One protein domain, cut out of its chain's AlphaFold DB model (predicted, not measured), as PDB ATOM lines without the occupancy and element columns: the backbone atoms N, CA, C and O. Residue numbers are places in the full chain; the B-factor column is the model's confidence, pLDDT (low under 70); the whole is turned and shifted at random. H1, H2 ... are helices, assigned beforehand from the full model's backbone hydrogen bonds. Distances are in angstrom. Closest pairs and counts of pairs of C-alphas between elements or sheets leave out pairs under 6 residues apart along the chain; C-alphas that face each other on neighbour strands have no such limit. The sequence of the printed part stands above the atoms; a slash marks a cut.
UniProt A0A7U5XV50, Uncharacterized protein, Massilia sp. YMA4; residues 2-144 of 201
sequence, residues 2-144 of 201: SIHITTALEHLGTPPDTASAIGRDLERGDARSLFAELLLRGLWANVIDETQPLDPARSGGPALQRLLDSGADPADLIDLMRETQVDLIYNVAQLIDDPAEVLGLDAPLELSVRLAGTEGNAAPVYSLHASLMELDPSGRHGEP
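This is residues 2 to 144 of the 201 residues of an uncharacterized protein of Massilia sp. YMA4 (UniProt A0A7U5XV50). One long helix, H6, is the spine of a loose body; H8 packs on residues 90 to 97 of H6, H3 packs on H8, and the hairpin of H1 and H2 lies beyond H3. Short helices stand towards the two ends of H6, with H4 and H5 towards its beginning and H7 near its end, and residues 104 to 127 make a long loop before H8. The printed part has 143 residues, with eight named helices, H1 to H8 in that order, and no named strand: all helix, mostly crossed in packing. The whole is loose, with a radius of gyration of the C-alphas of 18.5 A, and spans 59 by 43 by 26 A.

Start at H6, residues 74 to 97. H8, residues 128 to 134, touches residues 90 to 97 of H6 alone; the closest C-alphas, of Ala 93 and His 129, are 4.7 A apart. They run opposite ways at a tilt of 37 degrees, only just steep. H3, residues 32 to 44, touches H8 with residues 36 to 40 alone, closest at the C-alphas of Leu 40 and Leu 132, 6.0 A, at a steep tilt of 60 degrees, the same way. H3 is close to H6 but not clearly touching: the closest C-alphas, Leu 43 and Ile 89, are 6.0 A apart. Outward from H3, look at H2, residues 16 to 27, which touches it at the C-alphas of Ile 22 and Ser 33, the closest pair, 5.5 A. H1, residues 2 to 11, forms a helical hairpin with H2 at a shallow tilt of 30 degrees; the closest C-alphas, Ser 2 and Gly 23, are 4.8 A apart. At the other end, H4, residues 56 to 59, and H5, residues 61 to 69, only just touch, only at the corner, with 3 pairs of C-alphas within 8 A, the closest Pro 56 and Leu 64, 5.7 A. H5 is close to H6 but not clearly touching, and so is H7, residues 99 to 103. Every O i to N i+4 pair is within hydrogen-bond range in H1, H2, H3, H5, H6 and H7; H8 has 1 of 3, beside 2 of 4 O i to N i+3 pairs, and H4 is too short for an O i to N i+4 pair.

Find C-alpha 74 at (321.160, 248.812, 422.030); from there H6 runs 34.5 A to C-alpha 97 at (339.152, 255.290, 393.338). H3 measures 18.1 A and H2 16.6 A. H1 begins at C-alpha 2, (326.456, 277.736, 389.432).

The C-alphas of Ser 70 and Glu 119 are the two farthest apart, 59.5 A. The printed part has no cut. The links H3 to H4 and H7 to H8 are long; in the second, residues 112 to 113 pair antiparallel with 123 to 124. Mean pLDDT of the printed part is 90.5, and no printed residue is under 70.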
ATOM      1  N   SER A   2     325.545 277.697 388.269       70.62
ATOM      2  CA  SER A   2     326.456 277.736 389.432       70.62
ATOM      3  C   SER A   2     325.847 278.310 390.727       70.62
ATOM      4  O   SER A   2     325.740 277.581 391.705       70.62
ATOM      5  N   ILE A   3     325.297 279.536 390.701       71.38
ATOM      6  CA  ILE A   3     324.679 280.175 391.888       71.38
ATOM      7  C   ILE A   3     323.571 279.310 392.519       71.38
ATOM      8  O   ILE A   3     323.499 279.187 393.736       71.38
ATOM      9  N   HIS A   4     322.728 278.663 391.704       85.38
ATOM     10  CA  HIS A   4     321.657 277.801 392.216       85.38
ATOM     11  C   HIS A   4     322.191 276.516 392.862       85.38
ATOM     12  O   HIS A   4     321.589 276.033 393.817       85.38
ATOM     13  N   ILE A   5     323.308 275.973 392.363       87.81
ATOM     14  CA  ILE A   5     323.937 274.772 392.924       87.81
ATOM     15  C   ILE A   5     324.648 275.101 394.236       87.81
ATOM     16  O   ILE A   5     324.443 274.381 395.206       87.81
ATOM     17  N   THR A   6     325.399 276.204 394.311       93.25
ATOM     18  CA  THR A   6     326.048 276.639 395.562       93.25
ATOM     19  C   THR A   6     325.024 276.810 396.682       93.25
ATOM     20  O   THR A   6     325.159 276.192 397.733       93.25
ATOM     21  N   THR A   7     323.935 277.540 396.424       93.12
ATOM     22  CA  THR A   7     322.855 277.697 397.407       93.12
ATOM     23  C   THR A   7     322.198 276.360 397.767       93.12
ATOM     24  O   THR A   7     321.838 276.153 398.921       93.12
ATOM     25  N   ALA A   8     322.018 275.435 396.819       93.38
ATOM     26  CA  ALA A   8     321.455 274.119 397.125       93.38
ATOM     27  C   ALA A   8     322.381 273.285 398.031       93.38
ATOM     28  O   ALA A   8     321.897 272.666 398.974       93.38
ATOM     29  N   LEU A   9     323.692 273.305 397.782       93.81
ATOM     30  CA  LEU A   9     324.693 272.603 398.591       93.81
ATOM     31  C   LEU A   9     324.770 273.166 400.016       93.81
ATOM     32  O   LEU A   9     324.761 272.406 400.979       93.81
ATOM     33  N   GLU A  10     324.731 274.488 400.176       93.69
ATOM     34  CA  GLU A  10     324.686 275.120 401.503       93.69
ATOM     35  C   GLU A  10     323.439 274.708 402.300       93.69
ATOM     36  O   GLU A  10     323.537 274.390 403.483       93.69
ATOM     37  N   HIS A  11     322.265 274.629 401.659       93.06
ATOM     38  CA  HIS A  11     321.052 274.112 402.311       93.06
ATOM     39  C   HIS A  11     321.155 272.628 402.684       93.06
ATOM     40  O   HIS A  11     320.467 272.170 403.597       93.06
ATOM     41  N   LEU A  12     322.008 271.873 401.991       89.31
ATOM     42  CA  LEU A  12     322.360 270.499 402.336       89.31
ATOM     43  C   LEU A  12     323.467 270.434 403.408       89.31
ATOM     44  O   LEU A  12     323.856 269.340 403.816       89.31
ATOM     45  N   GLY A  13     323.947 271.565 403.923       89.25
ATOM     46  CA  GLY A  13     324.952 271.615 404.985       89.25
ATOM     47  C   GLY A  13     326.398 271.535 404.497       89.25
ATOM     48  O   GLY A  13     327.297 271.420 405.327       89.25
ATOM     49  N   THR A  14     326.650 271.619 403.188       91.00
ATOM     50  CA  THR A  14     328.011 271.768 402.657       91.00
ATOM     51  C   THR A  14     328.586 273.122 403.107       91.00
ATOM     52  O   THR A  14     327.900 274.142 402.965       91.00
ATOM     53  N   PRO A  15     329.832 273.193 403.622       92.62
ATOM     54  CA  PRO A  15     330.437 274.459 404.037       92.62
ATOM     55  C   PRO A  15     330.464 275.492 402.892       92.62
ATOM     56  O   PRO A  15     330.801 275.111 401.766       92.62
ATOM     57  N   PRO A  16     330.194 276.791 403.147       94.38
ATOM     58  CA  PRO A  16     330.089 277.809 402.092       94.38
ATOM     59  C   PRO A  16     331.310 277.896 401.165       94.38
ATOM     60  O   PRO A  16     331.169 278.035 399.947       94.38
ATOM     61  N   ASP A  17     332.518 277.746 401.716       95.19
ATOM     62  CA  ASP A  17     333.761 277.763 400.935       95.19
ATOM     63  C   ASP A  17     333.846 276.574 399.967       95.19
ATOM     64  O   ASP A  17     334.254 276.733 398.811       95.19
ATOM     65  N   THR A  18     333.388 275.400 400.414       92.69
ATOM     66  CA  THR A  18     333.340 274.162 399.622       92.69
ATOM     67  C   THR A  18     332.259 274.256 398.547       92.69
ATOM     68  O   THR A  18     332.540 274.031 397.371       92.69
ATOM     69  N   ALA A  19     331.050 274.700 398.904       95.31
ATOM     70  CA  ALA A  19     329.954 274.915 397.957       95.31
ATOM     71  C   ALA A  19     330.315 275.950 396.871       95.31
ATOM     72  O   ALA A  19     329.966 275.796 395.695       95.31
ATOM     73  N   SER A  20     331.060 276.992 397.247       95.56
ATOM     74  CA  SER A  20     331.586 277.996 396.319       95.56
ATOM     75  C   SER A  20     332.691 277.442 395.417       95.56
ATOM     76  O   SER A  20     332.761 277.806 394.242       95.56
ATOM     77  N   ALA A  21     333.568 276.576 395.936       94.81
ATOM     78  CA  ALA A  21     334.590 275.900 395.135       94.81
ATOM     79  C   ALA A  21     333.959 274.983 394.080       94.81
ATOM     80  O   ALA A  21     334.277 275.126 392.898       94.81
ATOM     81  N   ILE A  22     332.984 274.165 394.483       94.19
ATOM     82  CA  ILE A  22     332.213 273.302 393.581       94.19
ATOM     83  C   ILE A  22     331.521 274.132 392.488       94.19
ATOM     84  O   ILE A  22     331.587 273.786 391.310       94.19
ATOM     85  N   GLY A  23     330.906 275.267 392.845       94.00
ATOM     86  CA  GLY A  23     330.292 276.175 391.869       94.00
ATOM     87  C   GLY A  23     331.271 276.647 390.784       94.00
ATOM     88  O   GLY A  23     330.949 276.601 389.595       94.00
ATOM     89  N   ARG A  24     332.498 277.027 391.174       93.44
ATOM     90  CA  ARG A  24     333.556 277.448 390.234       93.44
ATOM     91  C   ARG A  24     334.043 276.315 389.334       93.44
ATOM     92  O   ARG A  24     334.368 276.569 388.176       93.44
ATOM     93  N   ASP A  25     334.120 275.089 389.839       91.88
ATOM     94  CA  ASP A  25     334.524 273.932 389.033       91.88
ATOM     95  C   ASP A  25     333.474 273.626 387.961       91.88
ATOM     96  O   ASP A  25     333.806 273.469 386.783       91.88
ATOM     97  N   LEU A  26     332.193 273.699 388.325       91.25
ATOM     98  CA  LEU A  26     331.086 273.513 387.387       91.25
ATOM     99  C   LEU A  26     331.047 274.586 386.293       91.25
ATOM    100  O   LEU A  26     330.719 274.277 385.148       91.25
ATOM    101  N   GLU A  27     331.412 275.835 386.603       90.19
ATOM    102  CA  GLU A  27     331.563 276.903 385.596       90.19
ATOM    103  C   GLU A  27     332.660 276.597 384.571       90.19
ATOM    104  O   GLU A  27     332.570 277.033 383.424       90.19
ATOM    105  N   ARG A  28     333.667 275.812 384.961       88.94
ATOM    106  CA  ARG A  28     334.737 275.321 384.080       88.94
ATOM    107  C   ARG A  28     334.377 274.006 383.385       88.94
ATOM    108  O   ARG A  28     335.193 273.480 382.633       88.94
ATOM    109  N   GLY A  29     333.173 273.481 383.619       88.00
ATOM    110  CA  GLY A  29     332.720 272.198 383.086       88.00
ATOM    111  C   GLY A  29     333.280 270.978 383.824       88.00
ATOM    112  O   GLY A  29     333.149 269.869 383.312       88.00
ATOM    113  N   ASP A  30     333.876 271.165 385.002       89.25
ATOM    114  CA  ASP A  30     334.393 270.087 385.845       89.25
ATOM    115  C   ASP A  30     333.331 269.648 386.863       89.25
ATOM    116  O   ASP A  30     332.865 270.433 387.688       89.25
ATOM    117  N   ALA A  31     332.922 268.382 386.781       90.69
ATOM    118  CA  ALA A  31     331.885 267.803 387.634       90.69
ATOM    119  C   ALA A  31     332.437 267.001 388.821       90.69
ATOM    120  O   ALA A  31     331.642 266.486 389.608       90.69
ATOM    121  N   ARG A  32     333.762 266.854 388.953       91.81
ATOM    122  CA  ARG A  32     334.374 265.944 389.934       91.81
ATOM    123  C   ARG A  32     334.046 266.320 391.367       91.81
ATOM    124  O   ARG A  32     333.619 265.460 392.129       91.81
ATOM    125  N   SER A  33     334.185 267.597 391.712       92.00
ATOM    126  CA  SER A  33     333.940 268.082 393.072       92.00
ATOM    127  C   SER A  33     332.460 267.993 393.460       92.00
ATOM    128  O   SER A  33     332.148 267.583 394.574       92.00
ATOM    129  N   LEU A  34     331.538 268.257 392.524       92.38
ATOM    130  CA  LEU A  34     330.105 268.026 392.750       92.38
ATOM    131  C   LEU A  34     329.790 266.535 392.931       92.38
ATOM    132  O   LEU A  34     329.021 266.172 393.817       92.38
ATOM    133  N   PHE A  35     330.352 265.675 392.078       93.75
ATOM    134  CA  PHE A  35     330.145 264.232 392.171       93.75
ATOM    135  C   PHE A  35     330.640 263.685 393.512       93.75
ATOM    136  O   PHE A  35     329.892 262.971 394.175       93.75
ATOM    137  N   ALA A  36     331.853 264.066 393.925       93.62
ATOM    138  CA  ALA A  36     332.432 263.666 395.201       93.62
ATOM    139  C   ALA A  36     331.552 264.106 396.379       93.62
ATOM    140  O   ALA A  36     331.167 263.268 397.187       93.62
ATOM    141  N   GLU A  37     331.145 265.378 396.428       93.50
ATOM    142  CA  GLU A  37     330.273 265.901 397.490       93.50
ATOM    143  C   GLU A  37     328.962 265.110 397.602       93.50
ATOM    144  O   GLU A  37     328.587 264.643 398.679       93.50
ATOM    145  N   LEU A  38     328.264 264.910 396.480       93.12
ATOM    146  CA  LEU A  38     326.978 264.212 396.475       93.12
ATOM    147  C   LEU A  38     327.120 262.733 396.840       93.12
ATOM    148  O   LEU A  38     326.287 262.204 397.579       93.12
ATOM    149  N   LEU A  39     328.157 262.068 396.324       94.94
ATOM    150  CA  LEU A  39     328.405 260.659 396.593       94.94
ATOM    151  C   LEU A  39     328.770 260.439 398.061       94.94
ATOM    152  O   LEU A  39     328.120 259.632 398.718       94.94
ATOM    153  N   LEU A  40     329.756 261.169 398.589       94.50
ATOM    154  CA  LEU A  40     330.229 260.996 399.965       94.50
ATOM    155  C   LEU A  40     329.129 261.328 400.976       94.50
ATOM    156  O   LEU A  40     328.896 260.565 401.914       94.50
ATOM    157  N   ARG A  41     328.368 262.402 400.739       92.56
ATOM    158  CA  ARG A  41     327.199 262.736 401.561       92.56
ATOM    159  C   ARG A  41     326.122 261.654 401.490       92.56
ATOM    160  O   ARG A  41     325.507 261.324 402.503       92.56
ATOM    161  N   GLY A  42     325.886 261.097 400.303       93.88
ATOM    162  CA  GLY A  42     324.965 259.980 400.106       93.88
ATOM    163  C   GLY A  42     325.407 258.722 400.854       93.88
ATOM    164  O   GLY A  42     324.586 258.093 401.515       93.88
ATOM    165  N   LEU A  43     326.695 258.379 400.805       96.00
ATOM    166  CA  LEU A  43     327.266 257.246 401.534       96.00
ATOM    167  C   LEU A  43     327.084 257.414 403.048       96.00
ATOM    168  O   LEU A  43     326.516 256.528 403.685       96.00
ATOM    169  N   TRP A  44     327.439 258.574 403.606       94.94
ATOM    170  CA  TRP A  44     327.250 258.850 405.035       94.94
ATOM    171  C   TRP A  44     325.784 258.855 405.472       94.94
ATOM    172  O   TRP A  44     325.480 258.412 406.575       94.94
ATOM    173  N   ALA A  45     324.854 259.263 404.605       92.44
ATOM    174  CA  ALA A  45     323.422 259.198 404.898       92.44
ATOM    175  C   ALA A  45     322.877 257.760 405.039       92.44
ATOM    176  O   ALA A  45     321.762 257.585 405.531       92.44
ATOM    177  N   ASN A  46     323.630 256.740 404.606       92.19
ATOM    178  CA  ASN A  46     323.285 255.329 404.806       92.19
ATOM    179  C   ASN A  46     323.852 254.747 406.111       92.19
ATOM    180  O   ASN A  46     323.472 253.638 406.491       92.19
ATOM    181  N   VAL A  47     324.745 255.469 406.791       94.31
ATOM    182  CA  VAL A  47     325.282 255.050 408.086       94.31
ATOM    183  C   VAL A  47     324.294 255.424 409.185       94.31
ATOM    184  O   VAL A  47     323.650 256.472 409.136       94.31
ATOM    185  N   ILE A  48     324.147 254.543 410.170       92.50
ATOM    186  CA  ILE A  48     323.249 254.739 411.300       92.50
ATOM    187  C   ILE A  48     323.578 256.038 412.047       92.50
ATOM    188  O   ILE A  48     324.729 256.314 412.385       92.50
ATOM    189  N   ASP A  49     322.542 256.832 412.312       89.69
ATOM    190  CA  ASP A  49     322.639 258.020 413.153       89.69
ATOM    191  C   ASP A  49     322.607 257.595 414.625       89.69
ATOM    192  O   ASP A  49     321.550 257.328 415.198       89.69
ATOM    193  N   GLU A  50     323.786 257.532 415.235       87.88
ATOM    194  CA  GLU A  50     323.966 257.128 416.631       87.88
ATOM    195  C   GLU A  50     323.360 258.104 417.649       87.88
ATOM    196  O   GLU A  50     323.302 257.790 418.841       87.88
ATOM    197  N   THR A  51     322.954 259.301 417.212       84.31
ATOM    198  CA  THR A  51     322.293 260.287 418.079       84.31
ATOM    199  C   THR A  51     320.805 259.995 418.250       84.31
ATOM    200  O   THR A  51     320.173 260.520 419.170       84.31
ATOM    201  N   GLN A  52     320.244 259.136 417.395       84.94
ATOM    202  CA  GLN A  52     318.852 258.718 417.465       84.94
ATOM    203  C   GLN A  52     318.707 257.383 418.207       84.94
ATOM    204  O   GLN A  52     319.580 256.517 418.126       84.94
ATOM    205  N   PRO A  53     317.582 257.174 418.917       85.69
ATOM    206  CA  PRO A  53     317.266 255.873 419.485       85.69
ATOM    207  C   PRO A  53     317.230 254.785 418.408       85.69
ATOM    208  O   PRO A  53     316.702 255.000 417.314       85.69
ATOM    209  N   LEU A  54     317.741 253.597 418.742       89.94
ATOM    210  CA  LEU A  54     317.686 252.445 417.849       89.94
ATOM    211  C   LEU A  54     316.227 252.045 417.593       89.94
ATOM    212  O   LEU A  54     315.521 251.630 418.510       89.94
ATOM    213  N   ASP A  55     315.795 252.147 416.336       89.81
ATOM    214  CA  ASP A  55     314.453 251.770 415.893       89.81
ATOM    215  C   ASP A  55     314.507 250.488 415.044       89.81
ATOM    216  O   ASP A  55     314.940 250.526 413.883       89.81
ATOM    217  N   PRO A  56     314.030 249.345 415.570       89.69
ATOM    218  CA  PRO A  56     313.986 248.096 414.824       89.69
ATOM    219  C   PRO A  56     313.255 248.200 413.487       89.69
ATOM    220  O   PRO A  56     313.692 247.572 412.524       89.69
ATOM    221  N   ALA A  57     312.199 249.010 413.376       88.06
ATOM    222  CA  ALA A  57     311.432 249.129 412.136       88.06
ATOM    223  C   ALA A  57     312.255 249.724 410.982       88.06
ATOM    224  O   ALA A  57     311.995 249.413 409.820       88.06
ATOM    225  N   ARG A  58     313.262 250.545 411.300       85.00
ATOM    226  CA  ARG A  58     314.128 251.219 410.323       85.00
ATOM    227  C   ARG A  58     315.476 250.522 410.130       85.00
ATOM    228  O   ARG A  58     316.019 250.582 409.033       85.00
ATOM    229  N   SER A  59     315.991 249.861 411.166       84.62
ATOM    230  CA  SER A  59     317.405 249.461 411.236       84.62
ATOM    231  C   SER A  59     317.676 247.964 411.038       84.62
ATOM    232  O   SER A  59     318.782 247.591 410.664       84.62
ATOM    233  N   GLY A  60     316.700 247.077 411.261       82.31
ATOM    234  CA  GLY A  60     316.959 245.627 411.149       82.31
ATOM    235  C   GLY A  60     315.744 244.707 411.264       82.31
ATOM    236  O   GLY A  60     315.873 243.479 411.280       82.31
ATOM    237  N   GLY A  61     314.548 245.286 411.352       92.31
ATOM    238  CA  GLY A  61     313.275 244.586 411.378       92.31
ATOM    239  C   GLY A  61     313.157 243.569 412.521       92.31
ATOM    240  O   GLY A  61     313.703 243.760 413.613       92.31
ATOM    241  N   PRO A  62     312.459 242.441 412.285       95.56
ATOM    242  CA  PRO A  62     312.207 241.433 413.314       95.56
ATOM    243  C   PRO A  62     313.463 240.778 413.899       95.56
ATOM    244  O   PRO A  62     313.407 240.248 415.004       95.56
ATOM    245  N   ALA A  63     314.580 240.744 413.163       95.19
ATOM    246  CA  ALA A  63     315.822 240.162 413.671       95.19
ATOM    247  C   ALA A  63     316.428 241.034 414.774       95.19
ATOM    248  O   ALA A  63     316.770 240.515 415.835       95.19
ATOM    249  N   LEU A  64     316.468 242.348 414.547       95.56
ATOM    250  CA  LEU A  64     316.935 243.311 415.535       95.56
ATOM    251  C   LEU A  64     316.046 243.313 416.786       95.56
ATOM    252  O   LEU A  64     316.562 243.275 417.899       95.56
ATOM    253  N   GLN A  65     314.722 243.237 416.611       95.88
ATOM    254  CA  GLN A  65     313.799 243.128 417.747       95.88
ATOM    255  C   GLN A  65     314.101 241.902 418.621       95.88
ATOM    256  O   GLN A  65     314.182 242.025 419.835       95.88
ATOM    257  N   ARG A  66     314.348 240.727 418.021       97.19
ATOM    258  CA  ARG A  66     314.685 239.517 418.792       97.19
ATOM    259  C   ARG A  66     315.985 239.651 419.586       97.19
ATOM    260  O   ARG A  66     316.082 239.067 420.661       97.19
ATOM    261  N   LEU A  67     316.978 240.378 419.066       97.12
ATOM    262  CA  LEU A  67     318.225 240.636 419.796       97.12
ATOM    263  C   LEU A  67     317.965 241.511 421.026       97.12
ATOM    264  O   LEU A  67     318.412 241.168 422.118       97.12
ATOM    265  N   LEU A  68     317.176 242.576 420.865       95.62
ATOM    266  CA  LEU A  68     316.764 243.450 421.966       95.62
ATOM    267  C   LEU A  68     315.941 242.694 423.017       95.62
ATOM    268  O   LEU A  68     316.241 242.776 424.206       95.62
ATOM    269  N   ASP A  69     314.971 241.883 422.588       96.75
ATOM    270  CA  ASP A  69     314.145 241.053 423.478       96.75
ATOM    271  C   ASP A  69     314.978 240.009 424.244       96.75
ATOM    272  O   ASP A  69     314.595 239.571 425.328       96.75
ATOM    273  N   SER A  70     316.132 239.617 423.693       97.56
ATOM    274  CA  SER A  70     317.087 238.707 424.338       97.56
ATOM    275  C   SER A  70     318.038 239.417 425.312       97.56
ATOM    276  O   SER A  70     318.864 238.754 425.940       97.56
ATOM    277  N   GLY A  71     317.931 240.742 425.451       96.81
ATOM    278  CA  GLY A  71     318.738 241.549 426.365       96.81
ATOM    279  C   GLY A  71     320.050 242.076 425.781       96.81
ATOM    280  O   GLY A  71     320.925 242.456 426.555       96.81
ATOM    281  N   ALA A  72     320.215 242.096 424.454       95.88
ATOM    282  CA  ALA A  72     321.356 242.773 423.837       95.88
ATOM    283  C   ALA A  72     321.316 244.285 424.127       95.88
ATOM    284  O   ALA A  72     320.248 244.899 424.062       95.88
ATOM    285  N   ASP A  73     322.474 244.883 424.419       90.94
ATOM    286  CA  ASP A  73     322.584 246.327 424.639       90.94
ATOM    287  C   ASP A  73     322.357 247.077 423.307       90.94
ATOM    288  O   ASP A  73     323.086 246.839 422.337       90.94
ATOM    289  N   PRO A  74     321.372 247.994 423.221       91.00
ATOM    290  CA  PRO A  74     321.160 248.812 422.030       91.00
ATOM    291  C   PRO A  74     322.403 249.590 421.581       91.00
ATOM    292  O   PRO A  74     322.587 249.785 420.381       91.00
ATOM    293  N   ALA A  75     323.252 250.038 422.511       88.44
ATOM    294  CA  ALA A  75     324.461 250.789 422.184       88.44
ATOM    295  C   ALA A  75     325.496 249.915 421.464       88.44
ATOM    296  O   ALA A  75     326.073 250.358 420.472       88.44
ATOM    297  N   ASP A  76     325.671 248.665 421.905       90.44
ATOM    298  CA  ASP A  76     326.553 247.703 421.237       90.44
ATOM    299  C   ASP A  76     326.053 247.374 419.826       90.44
ATOM    300  O   ASP A  76     326.845 247.264 418.892       90.44
ATOM    301  N   LEU A  77     324.734 247.260 419.649       93.00
ATOM    302  CA  LEU A  77     324.135 247.012 418.337       93.00
ATOM    303  C   LEU A  77     324.307 248.205 417.391       93.00
ATOM    304  O   LEU A  77     324.619 247.994 416.220       93.00
ATOM    305  N   ILE A  78     324.137 249.439 417.879       91.94
ATOM    306  CA  ILE A  78     324.405 250.651 417.086       91.94
ATOM    307  C   ILE A  78     325.867 250.675 416.637       91.94
ATOM    308  O   ILE A  78     326.123 250.909 415.459       91.94
ATOM    309  N   ASP A  79     326.808 250.408 417.543       90.69
ATOM    310  CA  ASP A  79     328.234 250.476 417.215       90.69
ATOM    311  C   ASP A  79     328.646 249.389 416.225       90.69
ATOM    312  O   ASP A  79     329.316 249.692 415.243       90.69
ATOM    313  N   LEU A  80     328.161 248.158 416.408       92.44
ATOM    314  CA  LEU A  80     328.375 247.073 415.449       92.44
ATOM    315  C   LEU A  80     327.834 247.433 414.057       92.44
ATOM    316  O   LEU A  80     328.491 247.198 413.040       92.44
ATOM    317  N   MET A  81     326.615 247.983 414.004       93.25
ATOM    318  CA  MET A  81     326.005 248.417 412.748       93.25
ATOM    319  C   MET A  81     326.818 249.530 412.096       93.25
ATOM    320  O   MET A  81     327.076 249.454 410.895       93.25
ATOM    321  N   ARG A  82     327.239 250.532 412.874       93.75
ATOM    322  CA  ARG A  82     328.055 251.633 412.373       93.75
ATOM    323  C   ARG A  82     329.375 251.129 411.817       93.75
ATOM    324  O   ARG A  82     329.682 251.478 410.687       93.75
ATOM    325  N   GLU A  83     330.125 250.335 412.575       93.56
ATOM    326  CA  GLU A  83     331.429 249.805 412.160       93.56
ATOM    327  C   GLU A  83     331.300 249.061 410.825       93.56
ATOM    328  O   GLU A  83     331.959 249.399 409.845       93.56
ATOM    329  N   THR A  84     330.313 248.165 410.731       94.94
ATOM    330  CA  THR A  84     330.031 247.417 409.496       94.94
ATOM    331  C   THR A  84     329.657 248.336 408.324       94.94
ATOM    332  O   THR A  84     330.037 248.089 407.179       94.94
ATOM    333  N   GLN A  85     328.874 249.389 408.577       95.81
ATOM    334  CA  GLN A  85     328.441 250.331 407.542       95.81
ATOM    335  C   GLN A  85     329.571 251.256 407.091       95.81
ATOM    336  O   GLN A  85     329.664 251.515 405.895       95.81
ATOM    337  N   VAL A  86     330.417 251.725 408.012       95.81
ATOM    338  CA  VAL A  86     331.609 252.537 407.725       95.81
ATOM    339  C   VAL A  86     332.576 251.743 406.854       95.81
ATOM    340  O   VAL A  86     332.957 252.225 405.789       95.81
ATOM    341  N   ASP A  87     332.883 250.502 407.234       95.12
ATOM    342  CA  ASP A  87     333.720 249.611 406.426       95.12
ATOM    343  C   ASP A  87     333.128 249.398 405.029       95.12
ATOM    344  O   ASP A  87     333.835 249.438 404.020       95.12
ATOM    345  N   LEU A  88     331.810 249.200 404.938       96.38
ATOM    346  CA  LEU A  88     331.131 249.049 403.653       96.38
ATOM    347  C   LEU A  88     331.306 250.290 402.771       96.38
ATOM    348  O   LEU A  88     331.689 250.158 401.608       96.38
ATOM    349  N   ILE A  89     331.026 251.489 403.291       96.88
ATOM    350  CA  ILE A  89     331.124 252.716 402.490       96.88
ATOM    351  C   ILE A  89     332.575 253.074 402.151       96.88
ATOM    352  O   ILE A  89     332.820 253.596 401.063       96.88
ATOM    353  N   TYR A  90     333.529 252.730 403.022       94.62
ATOM    354  CA  TYR A  90     334.959 252.860 402.754       94.62
ATOM    355  C   TYR A  90     335.373 251.986 401.571       94.62
ATOM    356  O   TYR A  90     335.939 252.486 400.600       94.62
ATOM    357  N   ASN A  91     334.994 250.706 401.592       93.56
ATOM    358  CA  ASN A  91     335.290 249.773 400.507       93.56
ATOM    359  C   ASN A  91     334.627 250.183 399.182       93.56
ATOM    360  O   ASN A  91     335.218 250.020 398.116       93.56
ATOM    361  N   VAL A  92     333.417 250.755 399.227       94.81
ATOM    362  CA  VAL A  92     332.758 251.312 398.031       94.81
ATOM    363  C   VAL A  92     333.538 252.505 397.476       94.81
ATOM    364  O   VAL A  92     333.741 252.579 396.266       94.81
ATOM    365  N   ALA A  93     333.987 253.427 398.330       94.44
ATOM    366  CA  ALA A  93     334.786 254.568 397.892       94.44
ATOM    367  C   ALA A  93     336.143 254.125 397.315       94.44
ATOM    368  O   ALA A  93     336.542 254.615 396.259       94.44
ATOM    369  N   GLN A  94     336.802 253.144 397.943       92.00
ATOM    370  CA  GLN A  94     338.058 252.567 397.458       92.00
ATOM    371  C   GLN A  94     337.886 251.880 396.097       92.00
ATOM    372  O   GLN A  94     338.698 252.096 395.203       92.00
ATOM    373  N   LEU A  95     336.803 251.118 395.900       93.00
ATOM    374  CA  LEU A  95     336.486 250.493 394.610       93.00
ATOM    375  C   LEU A  95     336.325 251.520 393.482       93.00
ATOM    376  O   LEU A  95     336.627 251.213 392.333       93.00
ATOM    377  N   ILE A  96     335.818 252.718 393.779       93.50
ATOM    378  CA  ILE A  96     335.661 253.773 392.770       93.50
ATOM    379  C   ILE A  96     337.002 254.452 392.473       93.50
ATOM    380  O   ILE A  96     337.257 254.780 391.314       93.50
ATOM    381  N   ASP A  97     337.838 254.658 393.492       91.56
ATOM    382  CA  ASP A  97     339.152 255.290 393.338       91.56
ATOM    383  C   ASP A  97     340.166 254.398 392.614       91.56
ATOM    384  O   ASP A  97     340.892 254.892 391.753       91.56
ATOM    385  N   ASP A  98     340.208 253.101 392.937       90.25
ATOM    386  CA  ASP A  98     341.088 252.128 392.284       90.25
ATOM    387  C   ASP A  98     340.342 250.822 391.951       90.25
ATOM    388  O   ASP A  98     340.464 249.797 392.637       90.25
ATOM    389  N   PRO A  99     339.534 250.824 390.878       91.25
ATOM    390  CA  PRO A  99     338.786 249.637 390.491       91.25
ATOM    391  C   PRO A  99     339.697 248.522 389.962       91.25
ATOM    392  O   PRO A  99     339.304 247.358 390.018       91.25
ATOM    393  N   ALA A 100     340.887 248.840 389.437       91.75
ATOM    394  CA  ALA A 100     341.814 247.828 388.931       91.75
ATOM    395  C   ALA A 100     342.419 247.011 390.077       91.75
ATOM    396  O   ALA A 100     342.408 245.780 390.002       91.75
ATOM    397  N   GLU A 101     342.874 247.676 391.144       89.44
ATOM    398  CA  GLU A 101     343.401 247.017 392.342       89.44
ATOM    399  C   GLU A 101     342.338 246.123 392.989       89.44
ATOM    400  O   GLU A 101     342.576 244.932 393.206       89.44
ATOM    401  N   VAL A 102     341.132 246.655 393.219       86.88
ATOM    402  CA  VAL A 102     340.061 245.909 393.904       86.88
ATOM    403  C   VAL A 102     339.560 244.716 393.079       86.88
ATOM    404  O   VAL A 102     339.207 243.677 393.642       86.88
ATOM    405  N   LEU A 103     339.541 244.824 391.746       88.38
ATOM    406  CA  LEU A 103     339.129 243.733 390.854       88.38
ATOM    407  C   LEU A 103     340.275 242.776 390.482       88.38
ATOM    408  O   LEU A 103     340.023 241.773 389.809       88.38
ATOM    409  N   GLY A 104     341.514 243.062 390.898       90.38
ATOM    410  CA  GLY A 104     342.693 242.265 390.551       90.38
ATOM    411  C   GLY A 104     343.000 242.269 389.050       90.38
ATOM    412  O   GLY A 104     343.353 241.231 388.489       90.38
ATOM    413  N   LEU A 105     342.801 243.407 388.381       91.69
ATOM    414  CA  LEU A 105     343.065 243.558 386.952       91.69
ATOM    415  C   LEU A 105     344.527 243.946 386.714       91.69
ATOM    416  O   LEU A 105     345.036 244.894 387.300       91.69
ATOM    417  N   ASP A 106     345.174 243.270 385.765       90.88
ATOM    418  CA  ASP A 106     346.559 243.575 385.370       90.88
ATOM    419  C   ASP A 106     346.693 244.879 384.554       90.88
ATOM    420  O   ASP A 106     347.802 245.332 384.264       90.88
ATOM    421  N   ALA A 107     345.572 245.474 384.134       90.06
ATOM    422  CA  ALA A 107     345.527 246.691 383.331       90.06
ATOM    423  C   ALA A 107     344.889 247.845 384.119       90.06
ATOM    424  O   ALA A 107     343.920 247.610 384.844       90.06
ATOM    425  N   PRO A 108     345.371 249.093 383.941       87.06
ATOM    426  CA  PRO A 108     344.790 250.244 384.617       87.06
ATOM    427  C   PRO A 108     343.346 250.455 384.156       87.06
ATOM    428  O   PRO A 108     343.048 250.437 382.957       87.06
ATOM    429  N   LEU A 109     342.462 250.681 385.120       89.06
ATOM    430  CA  LEU A 109     341.059 251.006 384.911       89.06
ATOM    431  C   LEU A 109     340.769 252.299 385.668       89.06
ATOM    432  O   LEU A 109     340.993 252.372 386.869       89.06
ATOM    433  N   GLU A 110     340.275 253.313 384.962       87.88
ATOM    434  CA  GLU A 110     339.991 254.627 385.534       87.88
ATOM    435  C   GLU A 110     338.529 254.995 385.287       87.88
ATOM    436  O   GLU A 110     338.012 254.853 384.173       87.88
ATOM    437  N   LEU A 111     337.860 255.486 386.330       90.06
ATOM    438  CA  LEU A 111     336.519 256.042 386.226       90.06
ATOM    439  C   LEU A 111     336.609 257.554 386.060       90.06
ATOM    440  O   LEU A 111     337.280 258.246 386.819       90.06
ATOM    441  N   SER A 112     335.896 258.079 385.069       91.38
ATOM    442  CA  SER A 112     335.817 259.514 384.814       91.38
ATOM    443  C   SER A 112     334.376 260.001 384.872       91.38
ATOM    444  O   SER A 112     333.451 259.322 384.420       91.38
ATOM    445  N   VAL A 113     334.194 261.218 385.374       91.81
ATOM    446  CA  VAL A 113     332.896 261.899 385.432       91.81
ATOM    447  C   VAL A 113     332.881 263.109 384.512       91.81
ATOM    448  O   VAL A 113     333.897 263.770 384.296       91.81
ATOM    449  N   ARG A 114     331.705 263.401 383.954       88.81
ATOM    450  CA  ARG A 114     331.450 264.593 383.139       88.81
ATOM    451  C   ARG A 114     330.060 265.135 383.414       88.81
ATOM    452  O   ARG A 114     329.133 264.363 383.668       88.81
ATOM    453  N   LEU A 115     329.897 266.446 383.283       85.88
ATOM    454  CA  LEU A 115     328.574 267.053 383.302       85.88
ATOM    455  C   LEU A 115     327.889 266.803 381.952       85.88
ATOM    456  O   LEU A 115     328.391 267.189 380.900       85.88
ATOM    457  N   ALA A 116     326.751 266.116 381.964       85.69
ATOM    458  CA  ALA A 116     326.005 265.869 380.737       85.69
ATOM    459  C   ALA A 116     325.483 267.190 380.139       85.69
ATOM    460  O   ALA A 116     325.024 268.070 380.864       85.69
ATOM    461  N   GLY A 117     325.519 267.307 378.809       82.75
ATOM    462  CA  GLY A 117     325.020 268.491 378.102       82.75
ATOM    463  C   GLY A 117     325.955 269.704 378.136       82.75
ATOM    464  O   GLY A 117     325.532 270.792 377.752       82.75
ATOM    465  N   THR A 118     327.206 269.536 378.569       78.50
ATOM    466  CA  THR A 118     328.258 270.547 378.429       78.50
ATOM    467  C   THR A 118     329.369 270.053 377.504       78.50
ATOM    468  O   THR A 118     329.549 268.852 377.312       78.50
ATOM    469  N   GLU A 119     330.147 270.991 376.964       76.31
ATOM    470  CA  GLU A 119     331.395 270.723 376.226       76.31
ATOM    471  C   GLU A 119     332.560 270.338 377.171       76.31
ATOM    472  O   GLU A 119     333.724 270.355 376.778       76.31
ATOM    473  N   GLY A 120     332.270 270.052 378.447       71.81
ATOM    474  CA  GLY A 120     333.274 269.700 379.446       71.81
ATOM    475  C   GLY A 120     333.900 268.334 379.169       71.81
ATOM    476  O   GLY A 120     333.214 267.376 378.801       71.81
ATOM    477  N   ASN A 121     335.211 268.234 379.382       79.25
ATOM    478  CA  ASN A 121     335.916 266.962 379.284       79.25
ATOM    479  C   ASN A 121     335.568 266.064 380.471       79.25
ATOM    480  O   ASN A 121     335.405 266.532 381.598       79.25
ATOM    481  N   ALA A 122     335.493 264.760 380.210       86.25
ATOM    482  CA  ALA A 122     335.496 263.784 381.285       86.25
ATOM    483  C   ALA A 122     336.824 263.882 382.041       86.25
ATOM    484  O   ALA A 122     337.881 264.019 381.420       86.25
ATOM    485  N   ALA A 123     336.750 263.848 383.365       86.88
ATOM    486  CA  ALA A 123     337.913 263.946 384.226       86.88
ATOM    487  C   ALA A 123     337.897 262.816 385.267       86.88
ATOM    488  O   ALA A 123     336.808 262.448 385.729       86.88
ATOM    489  N   PRO A 124     339.075 262.283 385.638       87.81
ATOM    490  CA  PRO A 124     339.186 261.160 386.558       87.81
ATOM    491  C   PRO A 124     338.571 261.478 387.911       87.81
ATOM    492  O   PRO A 124     338.797 262.559 388.462       87.81
ATOM    493  N   VAL A 125     337.831 260.518 388.451       88.25
ATOM    494  CA  VAL A 125     337.477 260.491 389.868       88.25
ATOM    495  C   VAL A 125     338.730 260.107 390.647       88.25
ATOM    496  O   VAL A 125     339.441 259.192 390.245       88.25
ATOM    497  N   TYR A 126     339.023 260.812 391.734       75.81
ATOM    498  CA  TYR A 126     340.093 260.421 392.643       75.81
ATOM    499  C   TYR A 126     339.804 260.881 394.068       75.81
ATOM    500  O   TYR A 126     339.137 261.897 394.285       75.81
ATOM    501  N   SER A 127     340.403 260.160 395.016       83.12
ATOM    502  CA  SER A 127     340.487 260.502 396.437       83.12
ATOM    503  C   SER A 127     339.152 260.514 397.193       83.12
ATOM    504  O   SER A 127     339.050 261.164 398.231       83.12
ATOM    505  N   LEU A 128     338.150 259.762 396.734       92.50
ATOM    506  CA  LEU A 128     336.898 259.571 397.468       92.50
ATOM    507  C   LEU A 128     337.113 258.881 398.818       92.50
ATOM    508  O   LEU A 128     336.582 259.359 399.815       92.50
ATOM    509  N   HIS A 129     337.882 257.790 398.879       87.94
ATOM    510  CA  HIS A 129     338.086 257.042 400.129       87.94
ATOM    511  C   HIS A 129     338.837 257.873 401.175       87.94
ATOM    512  O   HIS A 129     338.520 257.810 402.361       87.94
ATOM    513  N   ALA A 130     339.799 258.693 400.737       86.75
ATOM    514  CA  ALA A 130     340.533 259.600 401.611       86.75
ATOM    515  C   ALA A 130     339.608 260.692 402.177       86.75
ATOM    516  O   ALA A 130     339.556 260.891 403.389       86.75
ATOM    517  N   SER A 131     338.815 261.343 401.318       90.88
ATOM    518  CA  SER A 131     337.862 262.379 401.739       90.88
ATOM    519  C   SER A 131     336.675 261.835 402.536       90.88
ATOM    520  O   SER A 131     336.082 262.564 403.327       90.88
ATOM    521  N   LEU A 132     336.321 260.558 402.367       94.00
ATOM    522  CA  LEU A 132     335.215 259.930 403.088       94.00
ATOM    523  C   LEU A 132     335.385 260.057 404.602       94.00
ATOM    524  O   LEU A 132     334.452 260.472 405.287       94.00
ATOM    525  N   MET A 133     336.577 259.738 405.109       91.88
ATOM    526  CA  MET A 133     336.864 259.742 406.545       91.88
ATOM    527  C   MET A 133     336.909 261.158 407.126       91.88
ATOM    528  O   MET A 133     336.611 261.356 408.301       91.88
ATOM    529  N   GLU A 134     337.249 262.165 406.320       89.69
ATOM    530  CA  GLU A 134     337.218 263.575 406.729       89.69
ATOM    531  C   GLU A 134     335.785 264.100 406.893       89.69
ATOM    532  O   GLU A 134     335.542 264.995 407.700       89.69
ATOM    533  N   LEU A 135     334.837 263.522 406.150       89.44
ATOM    534  CA  LEU A 135     333.422 263.893 406.169       89.44
ATOM    535  C   LEU A 135     332.586 263.082 407.164       89.44
ATOM    536  O   LEU A 135     331.361 263.209 407.160       89.44
ATOM    537  N   ASP A 136     333.221 262.269 408.011       91.62
ATOM    538  CA  ASP A 136     332.532 261.555 409.081       91.62
ATOM    539  C   ASP A 136     331.766 262.538 409.988       91.62
ATOM    540  O   ASP A 136     332.400 263.325 410.702       91.62
ATOM    541  N   PRO A 137     330.417 262.485 410.035       88.81
ATOM    542  CA  PRO A 137     329.621 263.397 410.854       88.81
ATOM    543  C   PRO A 137     329.936 263.311 412.348       88.81
ATOM    544  O   PRO A 137     329.691 264.269 413.081       88.81
ATOM    545  N   SER A 138     330.467 262.176 412.816       87.88
ATOM    546  CA  SER A 138     330.850 262.027 414.217       87.88
ATOM    547  C   SER A 138     332.225 262.620 414.534       87.88
ATOM    548  O   SER A 138     332.600 262.667 415.702       87.88
ATOM    549  N   GLY A 139     332.993 263.022 413.515       88.69
ATOM    550  CA  GLY A 139     334.360 263.523 413.656       88.69
ATOM    551  C   GLY A 139     335.360 262.475 414.150       88.69
ATOM    552  O   GLY A 139     336.445 262.843 414.591       88.69
ATOM    553  N   ARG A 140     335.003 261.183 414.108       87.94
ATOM    554  CA  ARG A 140     335.863 260.089 414.590       87.94
ATOM    555  C   ARG A 140     336.621 259.398 413.464       87.94
ATOM    556  O   ARG A 140     337.333 258.439 413.724       87.94
ATOM    557  N   HIS A 141     336.494 259.889 412.234       89.62
ATOM    558  CA  HIS A 141     337.139 259.310 411.060       89.62
ATOM    559  C   HIS A 141     336.829 257.817 410.915       89.62
ATOM    560  O   HIS A 141     337.723 257.011 410.692       89.62
ATOM    561  N   GLY A 142     335.560 257.451 411.107       85.69
ATOM    562  CA  GLY A 142     335.091 256.071 411.015       85.69
ATOM    563  C   GLY A 142     335.334 255.215 412.259       85.69
ATOM    564  O   GLY A 142     334.763 254.131 412.349       85.69
ATOM    565  N   GLU A 143     336.089 255.701 413.247       86.38
ATOM    566  CA  GLU A 143     336.335 254.950 414.478       86.38
ATOM    567  C   GLU A 143     335.043 254.766 415.306       86.38
ATOM    568  O   GLU A 143     334.176 255.665 415.374       86.38
ATOM    569  N   PRO A 144     334.900 253.607 415.976       84.06
ATOM    570  CA  PRO A 144     333.790 253.363 416.884       84.06
ATOM    571  C   PRO A 144     333.846 254.314 418.084       84.06
ATOM    572  O   PRO A 144     334.895 254.862 418.434       84.06
TER     573      PRO A 144